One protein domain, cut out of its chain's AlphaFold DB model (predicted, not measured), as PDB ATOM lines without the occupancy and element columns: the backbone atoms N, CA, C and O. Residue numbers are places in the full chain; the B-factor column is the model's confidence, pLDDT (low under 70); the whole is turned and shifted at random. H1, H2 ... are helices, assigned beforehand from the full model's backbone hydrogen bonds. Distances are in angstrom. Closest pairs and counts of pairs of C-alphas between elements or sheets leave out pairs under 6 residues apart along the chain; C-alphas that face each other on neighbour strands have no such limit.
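Overview. This is residues 34 to 120 of the 190 residues of an uncharacterized protein of Gammaproteobacteria bacterium (UniProt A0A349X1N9). The chain folds back on itself in two layers: H1, H2 and H3 make a horseshoe, H5 and H6 cover it on one side, and H4 turns between the layers at one end. The 87 printed residues hold six named helices, H1 to H6 in order, and no named strand: all helix. The whole is compact, radius of gyration of the C-alphas 13.3 A, spanning 37 by 27 by 16 A.

Along the chain. H1 is residues 34 to 45, from C-alpha 34 at (-18.344, -12.214, 13.365). H2 is 47 to 63, 25.5 A long; H3 is 65 to 74; H4 is 80 to 88; H5 is 90 to 105, 22.4 A long; H6 is 107 to 117, ending at C-alpha 117 at (-35.136, -13.611, 12.897).

Arrangement. H1 and H2 are a hairpin, closest C-alphas Val 42 and Leu 49, 6.8 A. H2 touches H6, closest C-alphas Pro 47 and Thr 115, 6.3 A, at a steep tilt of 50 degrees. H3 touches H5, closest C-alphas Val 72 and Arg 97, 6.0 A, about perpendicular at 83 degrees. H4 and H5 touch only at the corner, closest C-alphas Val 86 and Tyr 93, 4.7 A. Every O i to N i+4 pair is within hydrogen-bond range in H3 to H6, 6 of 8 in H1, 10 of 13 in H2.

Size, cuts and confidence. The printed part has no cut, its five links are tight, and no printed residue is under 70 in pLDDT.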
ATOM      1  N   ALA A  34     -18.466 -13.160  12.255       82.94
ATOM      2  CA  ALA A  34     -18.344 -12.214  13.365       82.94
ATOM      3  C   ALA A  34     -19.310 -11.018  13.259       82.94
ATOM      4  O   ALA A  34     -19.854 -10.603  14.284       82.94
ATOM      5  N   SER A  35     -19.543 -10.512  12.043       78.75
ATOM      6  CA  SER A  35     -20.499  -9.439  11.744       78.75
ATOM      7  C   SER A  35     -21.926  -9.831  12.147       78.75
ATOM      8  O   SER A  35     -22.535  -9.163  12.979       78.75
ATOM      9  N   SER A  36     -22.428 -10.974  11.672       84.31
ATOM     10  CA  SER A  36     -23.770 -11.466  12.020       84.31
ATOM     11  C   SER A  36     -23.872 -11.899  13.487       84.31
ATOM     12  O   SER A  36     -24.847 -11.580  14.165       84.31
ATOM     13  N   ARG A  37     -22.853 -12.584  14.023       88.56
ATOM     14  CA  ARG A  37     -22.848 -13.115  15.395       88.56
ATOM     15  C   ARG A  37     -23.049 -12.023  16.441       88.56
ATOM     16  O   ARG A  37     -23.790 -12.247  17.393       88.56
ATOM     17  N   ARG A  38     -22.403 -10.858  16.285       87.88
ATOM     18  CA  ARG A  38     -22.539  -9.726  17.223       87.88
ATOM     19  C   ARG A  38     -23.990  -9.258  17.321       87.88
ATOM     20  O   ARG A  38     -24.495  -9.091  18.427       87.88
ATOM     21  N   THR A  39     -24.666  -9.132  16.183       90.25
ATOM     22  CA  THR A  39     -26.068  -8.711  16.121       90.25
ATOM     23  C   THR A  39     -27.007  -9.797  16.641       90.25
ATOM     24  O   THR A  39     -27.792  -9.541  17.550       90.25
ATOM     25  N   PHE A  40     -26.896 -11.028  16.135       91.88
ATOM     26  CA  PHE A  40     -27.817 -12.117  16.476       91.88
ATOM     27  C   PHE A  40     -27.692 -12.575  17.935       91.88
ATOM     28  O   PHE A  40     -28.689 -12.956  18.548       91.88
ATOM     29  N   LEU A  41     -26.495 -12.516  18.527       94.12
ATOM     30  CA  LEU A  41     -26.307 -12.874  19.934       94.12
ATOM     31  C   LEU A  41     -27.005 -11.874  20.859       94.12
ATOM     32  O   LEU A  41     -27.725 -12.281  21.769       94.12
ATOM     33  N   VAL A  42     -26.832 -10.574  20.604       94.69
ATOM     34  CA  VAL A  42     -27.501  -9.520  21.378       94.69
ATOM     35  C   VAL A  42     -29.010  -9.564  21.138       94.69
ATOM     36  O   VAL A  42     -29.767  -9.512  22.102       94.69
ATOM     37  N   ALA A  43     -29.446  -9.784  19.895       95.12
ATOM     38  CA  ALA A  43     -30.850 -10.000  19.546       95.12
ATOM     39  C   ALA A  43     -31.486 -11.156  20.332       95.12
ATOM     40  O   ALA A  43     -32.662 -11.105  20.671       95.12
ATOM     41  N   ARG A  44     -30.719 -12.209  20.641       93.31
ATOM     42  CA  ARG A  44     -31.225 -13.351  21.408       93.31
ATOM     43  C   ARG A  44     -31.271 -13.093  22.912       93.31
ATOM     44  O   ARG A  44     -32.196 -13.564  23.564       93.31
ATOM     45  N   LEU A  45     -30.252 -12.437  23.460       94.25
ATOM     46  CA  LEU A  45     -30.059 -12.329  24.910       94.25
ATOM     47  C   LEU A  45     -30.669 -11.059  25.499       94.25
ATOM     48  O   LEU A  45     -31.297 -11.115  26.552       94.25
ATOM     49  N   SER A  46     -30.494  -9.931  24.812       95.12
ATOM     50  CA  SER A  46     -30.890  -8.605  25.287       95.12
ATOM     51  C   SER A  46     -31.268  -7.701  24.102       95.12
ATOM     52  O   SER A  46     -30.507  -6.787  23.771       95.12
ATOM     53  N   PRO A  47     -32.438  -7.918  23.462       93.81
ATOM     54  CA  PRO A  47     -32.872  -7.156  22.285       93.81
ATOM     55  C   PRO A  47     -32.814  -5.635  22.464       93.81
ATOM     56  O   PRO A  47     -32.451  -4.907  21.544       93.81
ATOM     57  N   SER A  48     -33.107  -5.144  23.674       94.69
ATOM     58  CA  SER A  48     -33.086  -3.713  23.998       94.69
ATOM     59  C   SER A  48     -31.711  -3.057  23.837       94.69
ATOM     60  O   SER A  48     -31.622  -1.848  23.631       94.69
ATOM     61  N   LEU A  49     -30.623  -3.829  23.866       95.31
ATOM     62  CA  LEU A  49     -29.279  -3.303  23.628       95.31
ATOM     63  C   LEU A  49     -28.996  -3.043  22.141       95.31
ATOM     64  O   LEU A  49     -27.992  -2.410  21.825       95.31
ATOM     65  N   LEU A  50     -29.867  -3.483  21.225       94.75
ATOM     66  CA  LEU A  50     -29.718  -3.213  19.796       94.75
ATOM     67  C   LEU A  50     -30.139  -1.790  19.408       94.75
ATOM     68  O   LEU A  50     -29.621  -1.278  18.419       94.75
ATOM     69  N   TYR A  51     -31.021  -1.122  20.159       95.06
ATOM     70  CA  TYR A  51     -31.544   0.190  19.748       95.06
ATOM     71  C   TYR A  51     -30.448   1.253  19.622       95.06
ATOM     72  O   TYR A  51     -30.376   1.946  18.609       95.06
ATOM     73  N   ALA A  52     -29.575   1.381  20.624       94.62
ATOM     74  CA  ALA A  52     -28.514   2.387  20.621       94.62
ATOM     75  C   ALA A  52     -27.538   2.246  19.430       94.62
ATOM     76  O   ALA A  52     -27.403   3.216  18.680       94.62
ATOM     77  N   PRO A  53     -26.896   1.083  19.182       92.75
ATOM     78  CA  PRO A  53     -25.976   0.942  18.055       92.75
ATOM     79  C   PRO A  53     -26.665   1.114  16.696       92.75
ATOM     80  O   PRO A  53     -26.075   1.722  15.807       92.75
ATOM     81  N   HIS A  54     -27.918   0.667  16.530       94.12
ATOM     82  CA  HIS A  54     -28.643   0.871  15.270       94.12
ATOM     83  C   HIS A  54     -29.021   2.340  15.043       94.12
ATOM     84  O   HIS A  54     -28.928   2.809  13.914       94.12
ATOM     85  N   ARG A  55     -29.377   3.101  16.090       95.00
ATOM     86  CA  ARG A  55     -29.607   4.554  15.974       95.00
ATOM     87  C   ARG A  55     -28.326   5.307  15.615       95.00
ATOM     88  O   ARG A  55     -28.372   6.216  14.793       95.00
ATOM     89  N   VAL A  56     -27.186   4.916  16.190       94.62
ATOM     90  CA  VAL A  56     -25.878   5.498  15.841       94.62
ATOM     91  C   VAL A  56     -25.516   5.191  14.387       94.62
ATOM     92  O   VAL A  56     -25.151   6.108  13.658       94.62
ATOM     93  N   ALA A  57     -25.675   3.940  13.948       93.62
ATOM     94  CA  ALA A  57     -25.427   3.545  12.563       93.62
ATOM     95  C   ALA A  57     -26.362   4.267  11.577       93.62
ATOM     96  O   ALA A  57     -25.901   4.772  10.560       93.62
ATOM     97  N   ALA A  58     -27.652   4.390  11.905       95.44
ATOM     98  CA  ALA A  58     -28.618   5.136  11.102       95.44
ATOM     99  C   ALA A  58     -28.251   6.619  10.979       95.44
ATOM    100  O   ALA A  58     -28.389   7.209   9.909       95.44
ATOM    101  N   ASN A  59     -27.772   7.227  12.064       95.44
ATOM    102  CA  ASN A  59     -27.308   8.607  12.038       95.44
ATOM    103  C   ASN A  59     -26.058   8.754  11.154       95.44
ATOM    104  O   ASN A  59     -26.041   9.601  10.270       95.44
ATOM    105  N   ASP A  60     -25.047   7.896  11.328       94.88
ATOM    106  CA  ASP A  60     -23.825   7.914  10.505       94.88
ATOM    107  C   ASP A  60     -24.128   7.738   9.006       94.88
ATOM    108  O   ASP A  60     -23.602   8.478   8.173       94.88
ATOM    109  N   PHE A  61     -25.046   6.821   8.675       96.56
ATOM    110  CA  PHE A  61     -25.524   6.575   7.312       96.56
ATOM    111  C   PHE A  61     -26.135   7.820   6.660       96.56
ATOM    112  O   PHE A  61     -25.859   8.114   5.501       96.56
ATOM    113  N   HIS A  62     -26.979   8.554   7.392       94.06
ATOM    114  CA  HIS A  62     -27.674   9.726   6.858       94.06
ATOM    115  C   HIS A  62     -26.823  11.004   6.869       94.06
ATOM    116  O   HIS A  62     -27.131  11.937   6.129       94.06
ATOM    117  N   LEU A  63     -25.773  11.070   7.693       94.00
ATOM    118  CA  LEU A  63     -24.945  12.268   7.852       94.00
ATOM    119  C   LEU A  63     -23.849  12.415   6.792       94.00
ATOM    120  O   LEU A  63     -23.416  13.538   6.534       94.00
ATOM    121  N   SER A  64     -23.353  11.321   6.204       93.19
ATOM    122  CA  SER A  64     -22.223  11.398   5.273       93.19
ATOM    123  C   SER A  64     -22.193  10.278   4.237       93.19
ATOM    124  O   SER A  64     -22.617   9.152   4.496       93.19
ATOM    125  N   LYS A  65     -21.599  10.577   3.075       94.50
ATOM    126  CA  LYS A  65     -21.328   9.576   2.035       94.50
ATOM    127  C   LYS A  65     -20.386   8.476   2.532       94.50
ATOM    128  O   LYS A  65     -20.614   7.309   2.236       94.50
ATOM    129  N   ASP A  66     -19.392   8.833   3.343       95.50
ATOM    130  CA  ASP A  66     -18.465   7.863   3.928       95.50
ATOM    131  C   ASP A  66     -19.177   6.893   4.884       95.50
ATOM    132  O   ASP A  66     -18.846   5.710   4.920       95.50
ATOM    133  N   GLY A  67     -20.156   7.374   5.660       94.00
ATOM    134  CA  GLY A  67     -20.999   6.532   6.516       94.00
ATOM    135  C   GLY A  67     -21.862   5.566   5.707       94.00
ATOM    136  O   GLY A  67     -21.915   4.373   6.016       94.00
ATOM    137  N   GLU A  68     -22.464   6.056   4.620       95.50
ATOM    138  CA  GLU A  68     -23.180   5.228   3.645       95.50
ATOM    139  C   GLU A  68     -22.273   4.123   3.074       95.50
ATOM    140  O   GLU A  68     -22.609   2.940   3.161       95.50
ATOM    141  N   ASP A  69     -21.086   4.484   2.577       94.50
ATOM    142  CA  ASP A  69     -20.114   3.545   2.006       94.50
ATOM    143  C   ASP A  69     -19.649   2.487   3.004       94.50
ATOM    144  O   ASP A  69     -19.599   1.297   2.676       94.50
ATOM    145  N   ARG A  70     -19.332   2.897   4.237       92.69
ATOM    146  CA  ARG A  70     -18.911   1.967   5.291       92.69
ATOM    147  C   ARG A  70     -19.990   0.934   5.586       92.69
ATOM    148  O   ARG A  70     -19.680  -0.253   5.653       92.69
ATOM    149  N   LEU A  71     -21.242   1.359   5.754       92.06
ATOM    150  CA  LEU A  71     -22.330   0.440   6.096       92.06
ATOM    151  C   LEU A  71     -22.724  -0.465   4.930       92.06
ATOM    152  O   LEU A  71     -23.007  -1.638   5.163       92.06
ATOM    153  N   VAL A  72     -22.684   0.029   3.690       92.56
ATOM    154  CA  VAL A  72     -22.905  -0.807   2.501       92.56
ATOM    155  C   VAL A  72     -21.869  -1.934   2.430       92.56
ATOM    156  O   VAL A  72     -22.240  -3.081   2.192       92.56
ATOM    157  N   ARG A  73     -20.589  -1.650   2.702       89.69
ATOM    158  CA  ARG A  73     -19.511  -2.658   2.668       89.69
ATOM    159  C   ARG A  73     -19.508  -3.595   3.875       89.69
ATOM    160  O   ARG A  73     -19.148  -4.761   3.732       89.69
ATOM    161  N   TYR A  74     -19.925  -3.114   5.046       85.94
ATOM    162  CA  TYR A  74     -19.883  -3.857   6.312       85.94
ATOM    163  C   TYR A  74     -20.546  -5.245   6.233       85.94
ATOM    164  O   TYR A  74     -20.019  -6.220   6.767       85.94
ATOM    165  N   PHE A  75     -21.674  -5.366   5.528       78.88
ATOM    166  CA  PHE A  75     -22.404  -6.636   5.397       78.88
ATOM    167  C   PHE A  75     -21.708  -7.679   4.504       78.88
ATOM    168  O   PHE A  75     -22.048  -8.863   4.564       78.88
ATOM    169  N   PHE A  76     -20.716  -7.265   3.713       86.12
ATOM    170  CA  PHE A  76     -19.956  -8.129   2.805       86.12
ATOM    171  C   PHE A  76     -18.499  -8.293   3.235       86.12
ATOM    172  O   PHE A  76     -17.695  -8.855   2.493       86.12
ATOM    173  N   GLU A  77     -18.135  -7.833   4.436       80.81
ATOM    174  CA  GLU A  77     -16.779  -7.984   4.951       80.81
ATOM    175  C   GLU A  77     -16.386  -9.472   5.004       80.81
ATOM    176  O   GLU A  77     -17.057 -10.314   5.607       80.81
ATOM    177  N   GLY A  78     -15.287  -9.804   4.325       78.00
ATOM    178  CA  GLY A  78     -14.820 -11.178   4.165       78.00
ATOM    179  C   GLY A  78     -15.520 -11.973   3.058       78.00
ATOM    180  O   GLY A  78     -15.177 -13.137   2.879       78.00
ATOM    181  N   HIS A  79     -16.454 -11.398   2.297       83.88
ATOM    182  CA  HIS A  79     -17.107 -12.034   1.147       83.88
ATOM    183  C   HIS A  79     -16.612 -11.412  -0.163       83.88
ATOM    184  O   HIS A  79     -17.233 -10.509  -0.707       83.88
ATOM    185  N   ALA A  80     -15.448 -11.865  -0.644       86.69
ATOM    186  CA  ALA A  80     -14.750 -11.225  -1.764       86.69
ATOM    187  C   ALA A  80     -15.604 -11.119  -3.041       86.69
ATOM    188  O   ALA A  80     -15.540 -10.102  -3.723       86.69
ATOM    189  N   HIS A  81     -16.419 -12.134  -3.336       87.38
ATOM    190  CA  HIS A  81     -17.277 -12.140  -4.517       87.38
ATOM    191  C   HIS A  81     -18.392 -11.082  -4.423       87.38
ATOM    192  O   HIS A  81     -18.477 -10.203  -5.281       87.38
ATOM    193  N   ASP A  82     -19.199 -11.101  -3.354       90.88
ATOM    194  CA  ASP A  82     -20.284 -10.124  -3.178       90.88
ATOM    195  C   ASP A  82     -19.749  -8.700  -2.951       90.88
ATOM    196  O   ASP A  82     -20.311  -7.738  -3.478       90.88
ATOM    197  N   LEU A  83     -18.638  -8.551  -2.219       91.44
ATOM    198  CA  LEU A  83     -17.992  -7.257  -2.005       91.44
ATOM    199  C   LEU A  83     -17.519  -6.660  -3.333       91.44
ATOM    200  O   LEU A  83     -17.816  -5.503  -3.613       91.44
ATOM    201  N   ASN A  84     -16.872  -7.458  -4.189       92.31
ATOM    202  CA  ASN A  84     -16.442  -7.009  -5.510       92.31
ATOM    203  C   ASN A  84     -17.625  -6.526  -6.361       92.31
ATOM    204  O   ASN A  84     -17.507  -5.519  -7.054       92.31
ATOM    205  N   ARG A  85     -18.781  -7.197  -6.296       93.50
ATOM    206  CA  ARG A  85     -19.992  -6.754  -7.009       93.50
ATOM    207  C   ARG A  85     -20.504  -5.426  -6.467       93.50
ATOM    208  O   ARG A  85     -20.789  -4.526  -7.244       93.50
ATOM    209  N   VAL A  86     -20.581  -5.276  -5.150       93.94
ATOM    210  CA  VAL A  86     -21.037  -4.031  -4.511       93.94
ATOM    211  C   VAL A  86     -20.089  -2.861  -4.784       93.94
ATOM    212  O   VAL A  86     -20.547  -1.730  -4.907       93.94
ATOM    213  N   GLU A  87     -18.785  -3.108  -4.894       92.75
ATOM    214  CA  GLU A  87     -17.790  -2.062  -5.153       92.75
ATOM    215  C   GLU A  87     -17.698  -1.654  -6.626       92.75
ATOM    216  O   GLU A  87     -17.410  -0.492  -6.910       92.75
ATOM    217  N   ASN A  88     -17.952  -2.579  -7.557       94.06
ATOM    218  CA  ASN A  88     -17.702  -2.353  -8.983       94.06
ATOM    219  C   ASN A  88     -18.969  -2.240  -9.842       94.06
ATOM    220  O   ASN A  88     -18.877  -1.806 -10.989       94.06
ATOM    221  N   ASP A  89     -20.142  -2.595  -9.319       95.69
ATOM    222  CA  ASP A  89     -21.410  -2.494 -10.037       95.69
ATOM    223  C   ASP A  89     -22.375  -1.520  -9.320       95.69
ATOM    224  O   ASP A  89     -22.862  -1.803  -8.214       95.69
ATOM    225  N   PRO A  90     -22.706  -0.374  -9.956       95.25
ATOM    226  CA  PRO A  90     -23.619   0.620  -9.396       95.25
ATOM    227  C   PRO A  90     -25.005   0.078  -9.041       95.25
ATOM    228  O   PRO A  90     -25.665   0.631  -8.156       95.25
ATOM    229  N   PHE A  91     -25.472  -0.977  -9.717       96.00
ATOM    230  CA  PHE A  91     -26.757  -1.599  -9.415       96.00
ATOM    231  C   PHE A  91     -26.751  -2.208  -8.011       96.00
ATOM    232  O   PHE A  91     -27.614  -1.864  -7.199       96.00
ATOM    233  N   PHE A  92     -25.763  -3.053  -7.699       95.31
ATOM    234  CA  PHE A  92     -25.679  -3.719  -6.397       95.31
ATOM    235  C   PHE A  92     -25.441  -2.718  -5.273       95.31
ATOM    236  O   PHE A  92     -26.124  -2.787  -4.249       95.31
ATOM    237  N   TYR A  93     -24.563  -1.732  -5.485       95.19
ATOM    238  CA  TYR A  93     -24.370  -0.654  -4.520       95.19
ATOM    239  C   TYR A  93     -25.698   0.042  -4.189       95.19
ATOM    240  O   TYR A  93     -26.098   0.130  -3.027       95.19
ATOM    241  N   LYS A  94     -26.420   0.503  -5.219       95.88
ATOM    242  CA  LYS A  94     -27.683   1.232  -5.056       95.88
ATOM    243  C   LYS A  94     -28.759   0.371  -4.396       95.88
ATOM    244  O   LYS A  94     -29.498   0.876  -3.551       95.88
ATOM    245  N   ALA A  95     -28.855  -0.906  -4.765       95.00
ATOM    246  CA  ALA A  95     -29.818  -1.837  -4.187       95.00
ATOM    247  C   ALA A  95     -29.595  -2.009  -2.677       95.00
ATOM    248  O   ALA A  95     -30.527  -1.823  -1.893       95.00
ATOM    249  N   ILE A  96     -28.353  -2.269  -2.259       95.00
ATOM    250  CA  ILE A  96     -28.009  -2.433  -0.841       95.00
ATOM    251  C   ILE A  96     -28.172  -1.132  -0.071       95.00
ATOM    252  O   ILE A  96     -28.786  -1.120   0.995       95.00
ATOM    253  N   ARG A  97     -27.686  -0.020  -0.624       95.88
ATOM    254  CA  ARG A  97     -27.868   1.308  -0.041       95.88
ATOM    255  C   ARG A  97     -29.344   1.586   0.236       95.88
ATOM    256  O   ARG A  97     -29.688   2.055   1.315       95.88
ATOM    257  N   ASN A  98     -30.226   1.288  -0.718       95.88
ATOM    258  CA  ASN A  98     -31.662   1.509  -0.559       95.88
ATOM    259  C   ASN A  98     -32.294   0.572   0.476       95.88
ATOM    260  O   ASN A  98     -33.163   1.015   1.224       95.88
ATOM    261  N   LEU A  99     -31.847  -0.685   0.559       93.69
ATOM    262  CA  LEU A  99     -32.292  -1.621   1.592       93.69
ATOM    263  C   LEU A  99     -31.905  -1.140   2.999       93.69
ATOM    264  O   LEU A  99     -32.736  -1.158   3.909       93.69
ATOM    265  N   ILE A 100     -30.666  -0.672   3.174       94.50
ATOM    266  CA  ILE A 100     -30.185  -0.104   4.441       94.50
ATOM    267  C   ILE A 100     -30.975   1.163   4.780       94.50
ATOM    268  O   ILE A 100     -31.492   1.281   5.890       94.50
ATOM    269  N   ALA A 101     -31.141   2.071   3.813       96.12
ATOM    270  CA  ALA A 101     -31.907   3.300   3.996       96.12
ATOM    271  C   ALA A 101     -33.349   3.011   4.437       96.12
ATOM    272  O   ALA A 101     -33.821   3.609   5.398       96.12
ATOM    273  N   PHE A 102     -34.030   2.067   3.776       94.56
ATOM    274  CA  PHE A 102     -35.370   1.617   4.157       94.56
ATOM    275  C   PHE A 102     -35.396   1.061   5.586       94.56
ATOM    276  O   PHE A 102     -36.252   1.441   6.378       94.56
ATOM    277  N   SER A 103     -34.418   0.228   5.941       93.69
ATOM    278  CA  SER A 103     -34.313  -0.365   7.281       93.69
ATOM    279  C   SER A 103     -34.111   0.688   8.379       93.69
ATOM    280  O   SER A 103     -34.589   0.522   9.496       93.69
ATOM    281  N   PHE A 104     -33.429   1.793   8.073       95.62
ATOM    282  CA  PHE A 104     -33.203   2.893   9.012       95.62
ATOM    283  C   PHE A 104     -34.328   3.934   9.067       95.62
ATOM    284  O   PHE A 104     -34.262   4.819   9.921       95.62
ATOM    285  N   GLN A 105     -35.373   3.824   8.236       94.94
ATOM    286  CA  GLN A 105     -36.580   4.654   8.385       94.94
ATOM    287  C   GLN A 105     -37.307   4.365   9.703       94.94
ATOM    288  O   GLN A 105     -37.897   5.269  10.289       94.94
ATOM    289  N   ASP A 106     -37.237   3.119  10.174       95.62
ATOM    290  CA  ASP A 106     -37.834   2.673  11.428       95.62
ATOM    291  C   ASP A 106     -36.882   1.703  12.141       95.62
ATOM    292  O   ASP A 106     -36.913   0.484  11.958       95.62
ATOM    293  N   VAL A 107     -36.006   2.270  12.975       94.75
ATOM    294  CA  VAL A 107     -35.038   1.488  13.759       94.75
ATOM    295  C   VAL A 107     -35.737   0.550  14.744       94.75
ATOM    296  O   VAL A 107     -35.190  -0.502  15.075       94.75
ATOM    297  N   GLU A 108     -36.931   0.896  15.227       94.88
ATOM    298  CA  GLU A 108     -37.641   0.038  16.172       94.88
ATOM    299  C   GLU A 108     -38.132  -1.229  15.492       94.88
ATOM    300  O   GLU A 108     -37.907  -2.334  15.997       94.88
ATOM    301  N   ARG A 109     -38.698  -1.079  14.294       94.94
ATOM    302  CA  ARG A 109     -39.068  -2.204  13.444       94.94
ATOM    303  C   ARG A 109     -37.860  -3.032  13.023       94.94
ATOM    304  O   ARG A 109     -37.921  -4.249  13.144       94.94
ATOM    305  N   LEU A 110     -36.745  -2.407  12.642       94.19
ATOM    306  CA  LEU A 110     -35.505  -3.126  12.330       94.19
ATOM    307  C   LEU A 110     -35.037  -4.005  13.500       94.19
ATOM    308  O   LEU A 110     -34.715  -5.180  13.311       94.19
ATOM    309  N   VAL A 111     -35.014  -3.460  14.721       95.00
ATOM    310  CA  VAL A 111     -34.632  -4.223  15.920       95.00
ATOM    311  C   VAL A 111     -35.605  -5.374  16.167       95.00
ATOM    312  O   VAL A 111     -35.161  -6.481  16.487       95.00
ATOM    313  N   HIS A 112     -36.910  -5.158  15.994       94.56
ATOM    314  CA  HIS A 112     -37.905  -6.225  16.105       94.56
ATOM    315  C   HIS A 112     -37.711  -7.321  15.054       94.56
ATOM    316  O   HIS A 112     -37.693  -8.496  15.419       94.56
ATOM    317  N   ASP A 113     -37.501  -6.963  13.789       91.75
ATOM    318  CA  ASP A 113     -37.326  -7.909  12.683       91.75
ATOM    319  C   ASP A 113     -36.083  -8.782  12.899       91.75
ATOM    320  O   ASP A 113     -36.151 -10.012  12.829       91.75
ATOM    321  N   VAL A 114     -34.955  -8.170  13.271       91.88
ATOM    322  CA  VAL A 114     -33.717  -8.888  13.614       91.88
ATOM    323  C   VAL A 114     -33.913  -9.775  14.843       91.88
ATOM    324  O   VAL A 114     -33.433 -10.908  14.866       91.88
ATOM    325  N   THR A 115     -34.631  -9.294  15.860       93.25
ATOM    326  CA  THR A 115     -34.930 -10.078  17.067       93.25
ATOM    327  C   THR A 115     -35.767 -11.297  16.734       93.25
ATOM    328  O   THR A 115     -35.442 -12.386  17.199       93.25
ATOM    329  N   TYR A 116     -36.798 -11.139  15.907       89.75
ATOM    330  CA  TYR A 116     -37.643 -12.234  15.448       89.75
ATOM    331  C   TYR A 116     -36.842 -13.246  14.626       89.75
ATOM    332  O   TYR A 116     -36.902 -14.451  14.886       89.75
ATOM    333  N   TRP A 117     -36.015 -12.763  13.697       88.94
ATOM    334  CA  TRP A 117     -35.136 -13.611  12.897       88.94
ATOM    335  C   TRP A 117     -34.134 -14.386  13.756       88.94
ATOM    336  O   TRP A 117     -33.830 -15.548  13.478       88.94
ATOM    337  N   ALA A 118     -33.671 -13.775  14.846       91.19
ATOM    338  CA  ALA A 118     -32.763 -14.391  15.792       91.19
ATOM    339  C   ALA A 118     -33.405 -15.494  16.649       91.19
ATOM    340  O   ALA A 118     -32.665 -16.116  17.411       91.19
ATOM    341  N   GLN A 119     -34.715 -15.770  16.566       88.88
ATOM    342  CA  GLN A 119     -35.415 -16.813  17.338       88.88
ATOM    343  C   GLN A 119     -35.545 -18.161  16.604       88.88
ATOM    344  O   GLN A 119     -35.215 -18.309  15.427       88.88
ATOM    345  N   ASP A 120     -36.038 -19.175  17.323       89.81
ATOM    346  CA  ASP A 120     -36.499 -20.422  16.712       89.81
ATOM    347  C   ASP A 120     -37.933 -20.257  16.188       89.81
ATOM    348  O   ASP A 120     -38.910 -20.308  16.935       89.81
TER     349      ASP A 120